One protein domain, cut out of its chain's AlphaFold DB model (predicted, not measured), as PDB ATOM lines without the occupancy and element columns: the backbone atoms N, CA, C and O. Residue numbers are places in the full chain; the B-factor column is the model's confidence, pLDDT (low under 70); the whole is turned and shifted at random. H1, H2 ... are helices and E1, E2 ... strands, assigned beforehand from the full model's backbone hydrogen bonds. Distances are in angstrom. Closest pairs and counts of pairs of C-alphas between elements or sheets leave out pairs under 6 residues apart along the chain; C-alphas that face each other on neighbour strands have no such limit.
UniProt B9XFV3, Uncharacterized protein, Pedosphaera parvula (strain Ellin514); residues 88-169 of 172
ATOM      1  N   ASP A  88      39.253  28.371 -37.293       91.19
ATOM      2  CA  ASP A  88      39.205  28.033 -38.707       91.19
ATOM      3  C   ASP A  88      37.763  27.629 -39.021       91.19
ATOM      4  O   ASP A  88      37.239  26.674 -38.440       91.19
ATOM      5  N   PHE A  89      37.117  28.398 -39.891       94.12
ATOM      6  CA  PHE A  89      35.704  28.283 -40.222       94.12
ATOM      7  C   PHE A  89      35.544  27.840 -41.674       94.12
ATOM      8  O   PHE A  89      36.029  28.507 -42.585       94.12
ATOM      9  N   THR A  90      34.836  26.742 -41.908       96.38
ATOM     10  CA  THR A  90      34.600  26.209 -43.252       96.38
ATOM     11  C   THR A  90      33.107  26.133 -43.525       96.38
ATOM     12  O   THR A  90      32.390  25.362 -42.888       96.38
ATOM     13  N   PHE A  91      32.629  26.905 -44.498       96.56
ATOM     14  CA  PHE A  91      31.271  26.766 -45.016       96.56
ATOM     15  C   PHE A  91      31.081  25.389 -45.671       96.56
ATOM     16  O   PHE A  91      32.009  24.814 -46.242       96.56
ATOM     17  N   ALA A  92      29.871  24.837 -45.630       96.88
ATOM     18  CA  ALA A  92      29.560  23.653 -46.423       96.88
ATOM     19  C   ALA A  92      29.627  23.989 -47.921       96.88
ATOM     20  O   ALA A  92      29.266  25.095 -48.327       96.88
ATOM     21  N   LEU A  93      30.044  23.026 -48.748       93.75
ATOM     22  CA  LEU A  93      30.243  23.220 -50.194       93.75
ATOM     23  C   LEU A  93      28.983  23.681 -50.942       93.75
ATOM     24  O   LEU A  93      29.087  24.307 -51.989       93.75
ATOM     25  N   ASN A  94      27.800  23.369 -50.412       94.19
ATOM     26  CA  ASN A  94      26.512  23.783 -50.965       94.19
ATOM     27  C   ASN A  94      26.049  25.171 -50.483       94.19
ATOM     28  O   ASN A  94      24.965  25.606 -50.862       94.19
ATOM     29  N   THR A  95      26.828  25.856 -49.643       95.56
ATOM     30  CA  THR A  95      26.516  27.224 -49.210       95.56
ATOM     31  C   THR A  95      26.675  28.173 -50.393       95.56
ATOM     32  O   THR A  95      27.705  28.158 -51.068       95.56
ATOM     33  N   SER A  96      25.679  29.025 -50.648       94.06
ATOM     34  CA  SER A  96      25.792  30.026 -51.709       94.06
ATOM     35  C   SER A  96      26.838  31.086 -51.347       94.06
ATOM     36  O   SER A  96      26.958  31.510 -50.194       94.06
ATOM     37  N   ARG A  97      27.589  31.554 -52.349       92.19
ATOM     38  CA  ARG A  97      28.573  32.636 -52.177       92.19
ATOM     39  C   ARG A  97      27.923  33.931 -51.687       92.19
ATOM     40  O   ARG A  97      28.544  34.659 -50.927       92.19
ATOM     41  N   GLU A  98      26.674  34.187 -52.075       93.38
ATOM     42  CA  GLU A  98      25.907  35.339 -51.595       93.38
ATOM     43  C   GLU A  98      25.681  35.274 -50.077       93.38
ATOM     44  O   GLU A  98      25.966  36.238 -49.367       93.38
ATOM     45  N   LEU A  99      25.222  34.127 -49.562       93.75
ATOM     46  CA  LEU A  99      25.020  33.935 -48.126       93.75
ATOM     47  C   LEU A  99      26.351  33.990 -47.367       93.75
ATOM     48  O   LEU A  99      26.454  34.669 -46.346       93.75
ATOM     49  N   ALA A 100      27.386  33.328 -47.889       92.69
ATOM     50  CA  ALA A 100      28.725  33.379 -47.308       92.69
ATOM     51  C   ALA A 100      29.269  34.818 -47.248       92.69
ATOM     52  O   ALA A 100      29.816  35.216 -46.223       92.69
ATOM     53  N   GLY A 101      29.046  35.617 -48.297       90.38
ATOM     54  CA  GLY A 101      29.411  37.031 -48.349       90.38
ATOM     55  C   GLY A 101      28.679  37.884 -47.318       90.38
ATOM     56  O   GLY A 101      29.304  38.706 -46.658       90.38
ATOM     57  N   LYS A 102      27.381  37.649 -47.095       89.50
ATOM     58  CA  LYS A 102      26.638  38.331 -46.020       89.50
ATOM     59  C   LYS A 102      27.213  37.988 -44.644       89.50
ATOM     60  O   LYS A 102      27.424  38.880 -43.830       89.50
ATOM     61  N   ILE A 103      27.503  36.712 -44.395       90.81
ATOM     62  CA  ILE A 103      27.979  36.231 -43.090       90.81
ATOM     63  C   ILE A 103      29.407  36.692 -42.795       90.81
ATOM     64  O   ILE A 103      29.684  37.115 -41.674       90.81
ATOM     65  N   ILE A 104      30.317  36.627 -43.769       88.31
ATOM     66  CA  ILE A 104      31.741  36.894 -43.525       88.31
ATOM     67  C   ILE A 104      32.007  38.342 -43.095       88.31
ATOM     68  O   ILE A 104      32.921  38.574 -42.312       88.31
ATOM     69  N   THR A 105      31.144  39.294 -43.476       84.75
ATOM     70  CA  THR A 105      31.193  40.691 -42.986       84.75
ATOM     71  C   THR A 105      31.052  40.809 -41.463       84.75
ATOM     72  O   THR A 105      31.413  41.824 -40.870       84.75
ATOM     73  N   ARG A 106      30.503  39.780 -40.801       84.06
ATOM     74  CA  ARG A 106      30.303  39.735 -39.345       84.06
ATOM     75  C   ARG A 106      31.503  39.173 -38.600       84.06
ATOM     76  O   ARG A 106      31.558  39.290 -37.373       84.06
ATOM     77  N   PHE A 107      32.434  38.533 -39.303       83.81
ATOM     78  CA  PHE A 107      33.615  37.979 -38.668       83.81
ATOM     79  C   PHE A 107      34.518  39.139 -38.261       83.81
ATOM     80  O   PHE A 107      34.809  40.047 -39.031       83.81
ATOM     81  N   GLN A 108      34.892  39.155 -36.987       69.06
ATOM     82  CA  GLN A 108      35.787  40.161 -36.450       69.06
ATOM     83  C   GLN A 108      37.211  39.611 -36.460       69.06
ATOM     84  O   GLN A 108      37.450  38.414 -36.326       69.06
ATOM     85  N   HIS A 109      38.186  40.501 -36.597       58.97
ATOM     86  CA  HIS A 109      39.595  40.108 -36.722       58.97
ATOM     87  C   HIS A 109      40.481  40.802 -35.678       58.97
ATOM     88  O   HIS A 109      41.684  40.564 -35.602       58.97
ATOM     89  N   LEU A 110      39.871  41.637 -34.826       51.03
ATOM     90  CA  LEU A 110      40.544  42.480 -33.844       51.03
ATOM     91  C   LEU A 110      40.235  42.021 -32.419       51.03
ATOM     92  O   LEU A 110      39.418  42.610 -31.713       51.03
ATOM     93  N   LYS A 111      40.951  40.995 -31.961       48.94
ATOM     94  CA  LYS A 111      41.305  40.912 -30.543       48.94
ATOM     95  C   LYS A 111      42.795  40.614 -30.414       48.94
ATOM     96  O   LYS A 111      43.243  39.607 -30.963       48.94
ATOM     97  N   PRO A 112      43.568  41.459 -29.710       50.47
ATOM     98  CA  PRO A 112      44.887  41.049 -29.264       50.47
ATOM     99  C   PRO A 112      44.759  39.822 -28.352       50.47
ATOM    100  O   PRO A 112      43.759  39.660 -27.647       50.47
ATOM    101  N   ASP A 113      45.759  38.944 -28.379       53.00
ATOM    102  CA  ASP A 113      45.812  37.811 -27.460       53.00
ATOM    103  C   ASP A 113      45.951  38.274 -25.994       53.00
ATOM    104  O   ASP A 113      46.125  39.456 -25.696       53.00
ATOM    105  N   SER A 114      45.920  37.327 -25.050       40.41
ATOM    106  CA  SER A 114      46.146  37.581 -23.610       40.41
ATOM    107  C   SER A 114      47.444  38.342 -23.266       40.41
ATOM    108  O   SER A 114      47.609  38.786 -22.134       40.41
ATOM    109  N   LYS A 115      48.375  38.494 -24.219       45.62
ATOM    110  CA  LYS A 115      49.639  39.228 -24.079       45.62
ATOM    111  C   LYS A 115      49.628  40.567 -24.824       45.62
ATOM    112  O   LYS A 115      50.685  41.163 -25.008       45.62
ATOM    113  N   GLY A 116      48.466  41.029 -25.283       47.44
ATOM    114  CA  GLY A 116      48.347  42.267 -26.049       47.44
ATOM    115  C   GLY A 116      48.861  42.155 -27.487       47.44
ATOM    116  O   GLY A 116      48.926  43.169 -28.178       47.44
ATOM    117  N   ARG A 117      49.233  40.957 -27.967       50.22
ATOM    118  CA  ARG A 117      49.743  40.784 -29.332       50.22
ATOM    119  C   ARG A 117      48.565  40.747 -30.285       50.22
ATOM    120  O   ARG A 117      47.757  39.819 -30.246       50.22
ATOM    121  N   LEU A 118      48.477  41.748 -31.151       52.38
ATOM    122  CA  LEU A 118      47.636  41.653 -32.336       52.38
ATOM    123  C   LEU A 118      48.134  40.468 -33.186       52.38
ATOM    124  O   LEU A 118      49.343  40.211 -33.205       52.38
ATOM    125  N   PRO A 119      47.246  39.723 -33.864       53.81
ATOM    126  CA  PRO A 119      47.679  38.757 -34.867       53.81
ATOM    127  C   PRO A 119      48.661  39.450 -35.826       53.81
ATOM    128  O   PRO A 119      48.313  40.482 -36.395       53.81
ATOM    129  N   MET A 120      49.893  38.933 -35.966       46.25
ATOM    130  CA  MET A 120      50.903  39.554 -36.847       46.25
ATOM    131  C   MET A 120      50.453  39.593 -38.308       46.25
ATOM    132  O   MET A 120      50.861  40.476 -39.053       46.25
ATOM    133  N   GLU A 121      49.589  38.658 -38.690       44.41
ATOM    134  CA  GLU A 121      48.867  38.689 -39.950       44.41
ATOM    135  C   GLU A 121      47.395  38.881 -39.630       44.41
ATOM    136  O   GLU A 121      46.686  37.930 -39.283       44.41
ATOM    137  N   PRO A 122      46.930  40.125 -39.641       47.12
ATOM    138  CA  PRO A 122      45.516  40.356 -39.590       47.12
ATOM    139  C   PRO A 122      44.947  39.979 -40.958       47.12
ATOM    140  O   PRO A 122      45.294  40.569 -41.980       47.12
ATOM    141  N   VAL A 123      44.077  38.974 -40.972       54.72
ATOM    142  CA  VAL A 123      43.239  38.671 -42.132       54.72
ATOM    143  C   VAL A 123      42.168  39.764 -42.180       54.72
ATOM    144  O   VAL A 123      41.026  39.534 -41.810       54.72
ATOM    145  N   TRP A 124      42.557  41.012 -42.458       58.28
ATOM    146  CA  TRP A 124      41.580  42.064 -42.715       58.28
ATOM    147  C   TRP A 124      40.972  41.752 -44.062       58.28
ATOM    148  O   TRP A 124      41.691  41.666 -45.054       58.28
ATOM    149  N   TYR A 125      39.660  41.646 -44.087       63.09
ATOM    150  CA  TYR A 125      38.925  41.764 -45.319       63.09
ATOM    151  C   TYR A 125      38.201  43.095 -45.234       63.09
ATOM    152  O   TYR A 125      37.298  43.275 -44.417       63.09
ATOM    153  N   ARG A 126      38.642  44.076 -46.017       67.44
ATOM    154  CA  ARG A 126      37.785  45.229 -46.292       67.44
ATOM    155  C   ARG A 126      36.554  44.706 -47.019       67.44
ATOM    156  O   ARG A 126      36.670  43.767 -47.803       67.44
ATOM    157  N   ASP A 127      35.405  45.351 -46.844       73.56
ATOM    158  CA  ASP A 127      34.190  44.963 -47.574       73.56
ATOM    159  C   ASP A 127      34.431  44.886 -49.093       73.56
ATOM    160  O   ASP A 127      33.928  43.992 -49.767       73.56
ATOM    161  N   SER A 128      35.296  45.765 -49.620       78.88
ATOM    162  CA  SER A 128      35.720  45.783 -51.026       78.88
ATOM    163  C   SER A 128      36.525  44.560 -51.479       78.88
ATOM    164  O   SER A 128      36.674  44.342 -52.674       78.88
ATOM    165  N   GLU A 129      37.104  43.797 -50.555       81.56
ATOM    166  CA  GLU A 129      37.950  42.635 -50.849       81.56
ATOM    167  C   GLU A 129      37.146  41.327 -50.796       81.56
ATOM    168  O   GLU A 129      37.573  40.330 -51.380       81.56
ATOM    169  N   ILE A 130      35.978  41.321 -50.132       84.25
ATOM    170  CA  ILE A 130      35.192  40.111 -49.824       84.25
ATOM    171  C   ILE A 130      34.911  39.269 -51.069       84.25
ATOM    172  O   ILE A 130      35.017  38.045 -51.013       84.25
ATOM    173  N   GLU A 131      34.583  39.893 -52.201       87.25
ATOM    174  CA  GLU A 131      34.316  39.169 -53.447       87.25
ATOM    175  C   GLU A 131      35.525  38.335 -53.895       87.25
ATOM    176  O   GLU A 131      35.393  37.141 -54.178       87.25
ATOM    177  N   GLN A 132      36.718  38.933 -53.882       87.12
ATOM    178  CA  GLN A 132      37.956  38.257 -54.260       87.12
ATOM    179  C   GLN A 132      38.285  37.108 -53.301       87.12
ATOM    180  O   GLN A 132      38.686  36.028 -53.727       87.12
ATOM    181  N   ILE A 133      38.063  37.314 -52.009       84.00
ATOM    182  CA  ILE A 133      38.310  36.318 -50.963       84.00
ATOM    183  C   ILE A 133      37.351  35.135 -51.074       84.00
ATOM    184  O   ILE A 133      37.758  33.978 -50.972       84.00
ATOM    185  N   LEU A 134      36.074  35.399 -51.354       89.06
ATOM    186  CA  LEU A 134      35.118  34.342 -51.664       89.06
ATOM    187  C   LEU A 134      35.556  33.554 -52.905       89.06
ATOM    188  O   LEU A 134      35.203  32.388 -53.041       89.06
ATOM    189  N   LEU A 135      36.290  34.147 -53.848       88.88
ATOM    190  CA  LEU A 135      36.837  33.428 -55.004       88.88
ATOM    191  C   LEU A 135      38.048  32.562 -54.646       88.88
ATOM    192  O   LEU A 135      38.135  31.453 -55.174       88.88
ATOM    193  N   THR A 136      38.937  33.019 -53.761       87.81
ATOM    194  CA  THR A 136      40.221  32.349 -53.488       87.81
ATOM    195  C   THR A 136      40.199  31.396 -52.300       87.81
ATOM    196  O   THR A 136      40.805  30.330 -52.372       87.81
ATOM    197  N   ASP A 137      39.504  31.763 -51.228       86.31
ATOM    198  CA  ASP A 137      39.581  31.065 -49.941       86.31
ATOM    199  C   ASP A 137      38.332  30.224 -49.663       86.31
ATOM    200  O   ASP A 137      38.365  29.295 -48.854       86.31
ATOM    201  N   PHE A 138      37.216  30.495 -50.349       89.56
ATOM    202  CA  PHE A 138      35.988  29.733 -50.144       89.56
ATOM    203  C   PHE A 138      36.205  28.234 -50.432       89.56
ATOM    204  O   PHE A 138      36.730  27.873 -51.487       89.56
ATOM    205  N   PRO A 139      35.748  27.335 -49.543       91.56
ATOM    206  CA  PRO A 139      34.842  27.611 -48.425       91.56
ATOM    207  C   PRO A 139      35.508  27.855 -47.060       91.56
ATOM    208  O   PRO A 139      34.790  27.924 -46.067       91.56
ATOM    209  N   THR A 140      36.837  27.928 -46.967       91.25
ATOM    210  CA  THR A 140      37.571  27.878 -45.692       91.25
ATOM    211  C   THR A 140      38.275  29.185 -45.342       91.25
ATOM    212  O   THR A 140      39.187  29.625 -46.028       91.25
ATOM    213  N   PHE A 141      37.944  29.717 -44.171       89.06
ATOM    214  CA  PHE A 141      38.452  30.965 -43.619       89.06
ATOM    215  C   PHE A 141      39.230  30.687 -42.336       89.06
ATOM    216  O   PHE A 141      38.668  30.288 -41.317       89.06
ATOM    217  N   LYS A 142      40.553  30.856 -42.378       86.62
ATOM    218  CA  LYS A 142      41.438  30.504 -41.257       86.62
ATOM    219  C   LYS A 142      41.602  31.662 -40.287       86.62
ATOM    220  O   LYS A 142      41.760  32.798 -40.719       86.62
ATOM    221  N   ARG A 143      41.641  31.380 -38.984       83.62
ATOM    222  CA  ARG A 143      41.982  32.350 -37.924       83.62
ATOM    223  C   ARG A 143      41.052  33.566 -37.819       83.62
ATOM    224  O   ARG A 143      41.518  34.698 -37.705       83.62
ATOM    225  N   HIS A 144      39.744  33.335 -37.802       84.69
ATOM    226  CA  HIS A 144      38.723  34.381 -37.682       84.69
ATOM    227  C   HIS A 144      38.109  34.418 -36.279       84.69
ATOM    228  O   HIS A 144      37.892  33.369 -35.674       84.69
ATOM    229  N   ASN A 145      37.783  35.604 -35.753       86.19
ATOM    230  CA  ASN A 145      36.907  35.703 -34.585       86.19
ATOM    231  C   ASN A 145      35.452  35.717 -35.063       86.19
ATOM    232  O   ASN A 145      34.921  36.728 -35.520       86.19
ATOM    233  N   VAL A 146      34.802  34.568 -34.947       90.94
ATOM    234  CA  VAL A 146      33.428  34.362 -35.426       90.94
ATOM    235  C   VAL A 146      32.390  34.681 -34.341       90.94
ATOM    236  O   VAL A 146      31.191  34.716 -34.602       90.94
ATOM    237  N   TRP A 147      32.840  34.964 -33.115       90.25
ATOM    238  CA  TRP A 147      31.998  35.067 -31.927       90.25
ATOM    239  C   TRP A 147      30.803  36.008 -32.101       90.25
ATOM    240  O   TRP A 147      29.672  35.651 -31.791       90.25
ATOM    241  N   TYR A 148      31.028  37.200 -32.646       86.88
ATOM    242  CA  TYR A 148      29.969  38.201 -32.798       86.88
ATOM    243  C   TYR A 148      29.058  37.976 -34.010       86.88
ATOM    244  O   TYR A 148      28.055  38.673 -34.133       86.88
ATOM    245  N   GLY A 149      29.379  37.003 -34.867       90.75
ATOM    246  CA  GLY A 149      28.509  36.541 -35.948       90.75
ATOM    247  C   GLY A 149      27.552  35.421 -35.529       90.75
ATOM    248  O   GLY A 149      26.815  34.913 -36.369       90.75
ATOM    249  N   ILE A 150      27.564  34.990 -34.258       94.81
ATOM    250  CA  ILE A 150      26.693  33.914 -33.757       94.81
ATOM    251  C   ILE A 150      25.202  34.158 -34.057       94.81
ATOM    252  O   ILE A 150      24.564  33.206 -34.510       94.81
ATOM    253  N   PRO A 151      24.621  35.356 -33.836       94.81
ATOM    254  CA  PRO A 151      23.202  35.578 -34.112       94.81
ATOM    255  C   PRO A 151      22.846  35.319 -35.581       94.81
ATOM    256  O   PRO A 151      21.891  34.595 -35.873       94.81
ATOM    257  N   GLU A 152      23.649  35.839 -36.511       94.69
ATOM    258  CA  GLU A 152      23.446  35.668 -37.950       94.69
ATOM    259  C   GLU A 152      23.690  34.221 -38.391       94.69
ATOM    260  O   GLU A 152      22.906  33.666 -39.159       94.69
ATOM    261  N   LEU A 153      24.721  33.566 -37.851       96.62
ATOM    262  CA  LEU A 153      24.993  32.151 -38.110       96.62
ATOM    263  C   LEU A 153      23.857  31.253 -37.621       96.62
ATOM    264  O   LEU A 153      23.442  30.345 -38.339       96.62
ATOM    265  N   LYS A 154      23.334  31.510 -36.418       97.38
ATOM    266  CA  LYS A 154      22.199  30.772 -35.852       97.38
ATOM    267  C   LYS A 154      20.948  30.973 -36.695       97.38
ATOM    268  O   LYS A 154      20.229  30.008 -36.957       97.38
ATOM    269  N   HIS A 155      20.694  32.203 -37.139       96.38
ATOM    270  CA  HIS A 155      19.584  32.503 -38.035       96.38
ATOM    271  C   HIS A 155      19.707  31.729 -39.354       96.38
ATOM    272  O   HIS A 155      18.829  30.925 -39.669       96.38
ATOM    273  N   ALA A 156      20.826  31.882 -40.064       96.44
ATOM    274  CA  ALA A 156      21.065  31.234 -41.351       96.44
ATOM    275  C   ALA A 156      21.085  29.697 -41.247       96.44
ATOM    276  O   ALA A 156      20.589  29.000 -42.133       96.44
ATOM    277  N   TRP A 157      21.594  29.135 -40.145       97.50
ATOM    278  CA  TRP A 157      21.564  27.688 -39.902       97.50
ATOM    279  C   TRP A 157      20.135  27.149 -39.806       97.50
ATOM    280  O   TRP A 157      19.829  26.084 -40.355       97.50
ATOM    281  N   ASN A 158      19.267  27.883 -39.109       96.81
ATOM    282  CA  ASN A 158      17.895  27.471 -38.844       96.81
ATOM    283  C   ASN A 158      16.943  27.768 -40.011       96.81
ATOM    284  O   ASN A 158      15.999  27.011 -40.205       96.81
ATOM    285  N   GLN A 159      17.170  28.853 -40.759       96.62
ATOM    286  CA  GLN A 159      16.225  29.361 -41.765       96.62
ATOM    287  C   GLN A 159      16.699  29.178 -43.211       96.62
ATOM    288  O   GLN A 159      15.879  29.001 -44.104       96.62
ATOM    289  N   GLU A 160      18.010  29.186 -43.453       94.31
ATOM    290  CA  GLU A 160      18.587  29.230 -44.807       94.31
ATOM    291  C   GLU A 160      19.368  27.950 -45.154       94.31
ATOM    292  O   GLU A 160      19.998  27.851 -46.204       94.31
ATOM    293  N   GLY A 161      19.340  26.948 -44.268       91.75
ATOM    294  CA  GLY A 161      20.016  25.667 -44.479       91.75
ATOM    295  C   GLY A 161      21.544  25.742 -44.400       91.75
ATOM    296  O   GLY A 161      22.209  24.783 -44.793       91.75
ATOM    297  N   LEU A 162      22.108  26.839 -43.874       96.69
ATOM    298  CA  LEU A 162      23.550  26.998 -43.694       96.69
ATOM    299  C   LEU A 162      24.114  25.838 -42.874       96.69
ATOM    300  O   LEU A 162      23.624  25.534 -41.786       96.69
ATOM    301  N   ARG A 163      25.196  25.232 -43.357       97.25
ATOM    302  CA  ARG A 163      26.009  24.292 -42.584       97.25
ATOM    303  C   ARG A 163      27.463  24.724 -42.662       97.25
ATOM    304  O   ARG A 163      27.896  25.294 -43.659       97.25
ATOM    305  N   PHE A 164      28.206  24.463 -41.600       97.69
ATOM    306  CA  PHE A 164      29.618  24.800 -41.507       97.69
ATOM    307  C   PHE A 164      30.315  23.876 -40.517       97.69
ATOM    308  O   PHE A 164      29.675  23.201 -39.706       97.69
ATOM    309  N   THR A 165      31.638  23.879 -40.566       97.38
ATOM    310  CA  THR A 165      32.490  23.367 -39.500       97.38
ATOM    311  C   THR A 165      33.328  24.507 -38.939       97.38
ATOM    312  O   THR A 165      33.670  25.459 -39.637       97.38
ATOM    313  N   SER A 166      33.625  24.427 -37.647       95.62
ATOM    314  CA  SER A 166      34.478  25.383 -36.950       95.62
ATOM    315  C   SER A 166      35.399  24.625 -36.006       95.62
ATOM    316  O   SER A 166      35.013  23.619 -35.395       95.62
ATOM    317  N   MET A 167      36.641  25.075 -35.902       92.88
ATOM    318  CA  MET A 167      37.614  24.524 -34.970       92.88
ATOM    319  C   MET A 167      38.544  25.618 -34.469       92.88
ATOM    320  O   MET A 167      38.883  26.520 -35.225       92.88
ATOM    321  N   LEU A 168      38.984  25.533 -33.211       88.88
ATOM    322  CA  LEU A 168      40.005  26.444 -32.691       88.88
ATOM    323  C   LEU A 168      41.226  26.433 -33.607       88.88
ATOM    324  O   LEU A 168      41.801  25.370 -33.870       88.88
ATOM    325  N   SER A 169      41.629  27.612 -34.070       86.31
ATOM    326  CA  SER A 169      42.839  27.745 -34.867       86.31
ATOM    327  C   SER A 169      44.044  27.401 -34.003       86.31
ATOM    328  O   SER A 169      44.191  27.890 -32.880       86.31
TER     329      SER A 169
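Overview. This is residues 88 to 169 of the 172 residues of an uncharacterized protein of Pedosphaera parvula (strain Ellin514) (UniProt B9XFV3). An antiparallel sheet, E2 E1 E3, is a wall; H1 and H3 lie off one face, H2 past E2. Unnamed residues 105 to 126 reach far out. The 82 printed residues are mixed in class and compact, radius of gyration of the C-alphas 12.7 A, spanning 39 by 25 by 18 A.

Along the chain. Along the chain, E1 is residues 88 to 91, from C-alpha 88 at (39.205, 28.033, -38.707); H1 is residues 97 to 104; H2 is residues 127 to 136; E2 is residues 140 to 144; H3 is residues 147 to 159, 19.4 A from first to last C-alpha; E3 is residues 164 to 168, ending with C-alpha 168 at (40.005, 26.444, -32.691).

Arrangement. N 89 of E1 and O 141 of E2, 2.8 A, and N 90 of E1 and O 165 of E3, 2.9 A, are within hydrogen-bond range. E2, H3 and E3 form a split strand-helix-strand unit, E1 between the strands. H1 touches H2, closest C-alphas 101 and 130, 6.7 A, and only just touches H3, with 3 C-alpha pairs within 8 A.

Size, cuts and confidence. The H1 to H2 link is long; residues 108 to 126 have pLDDT under 70.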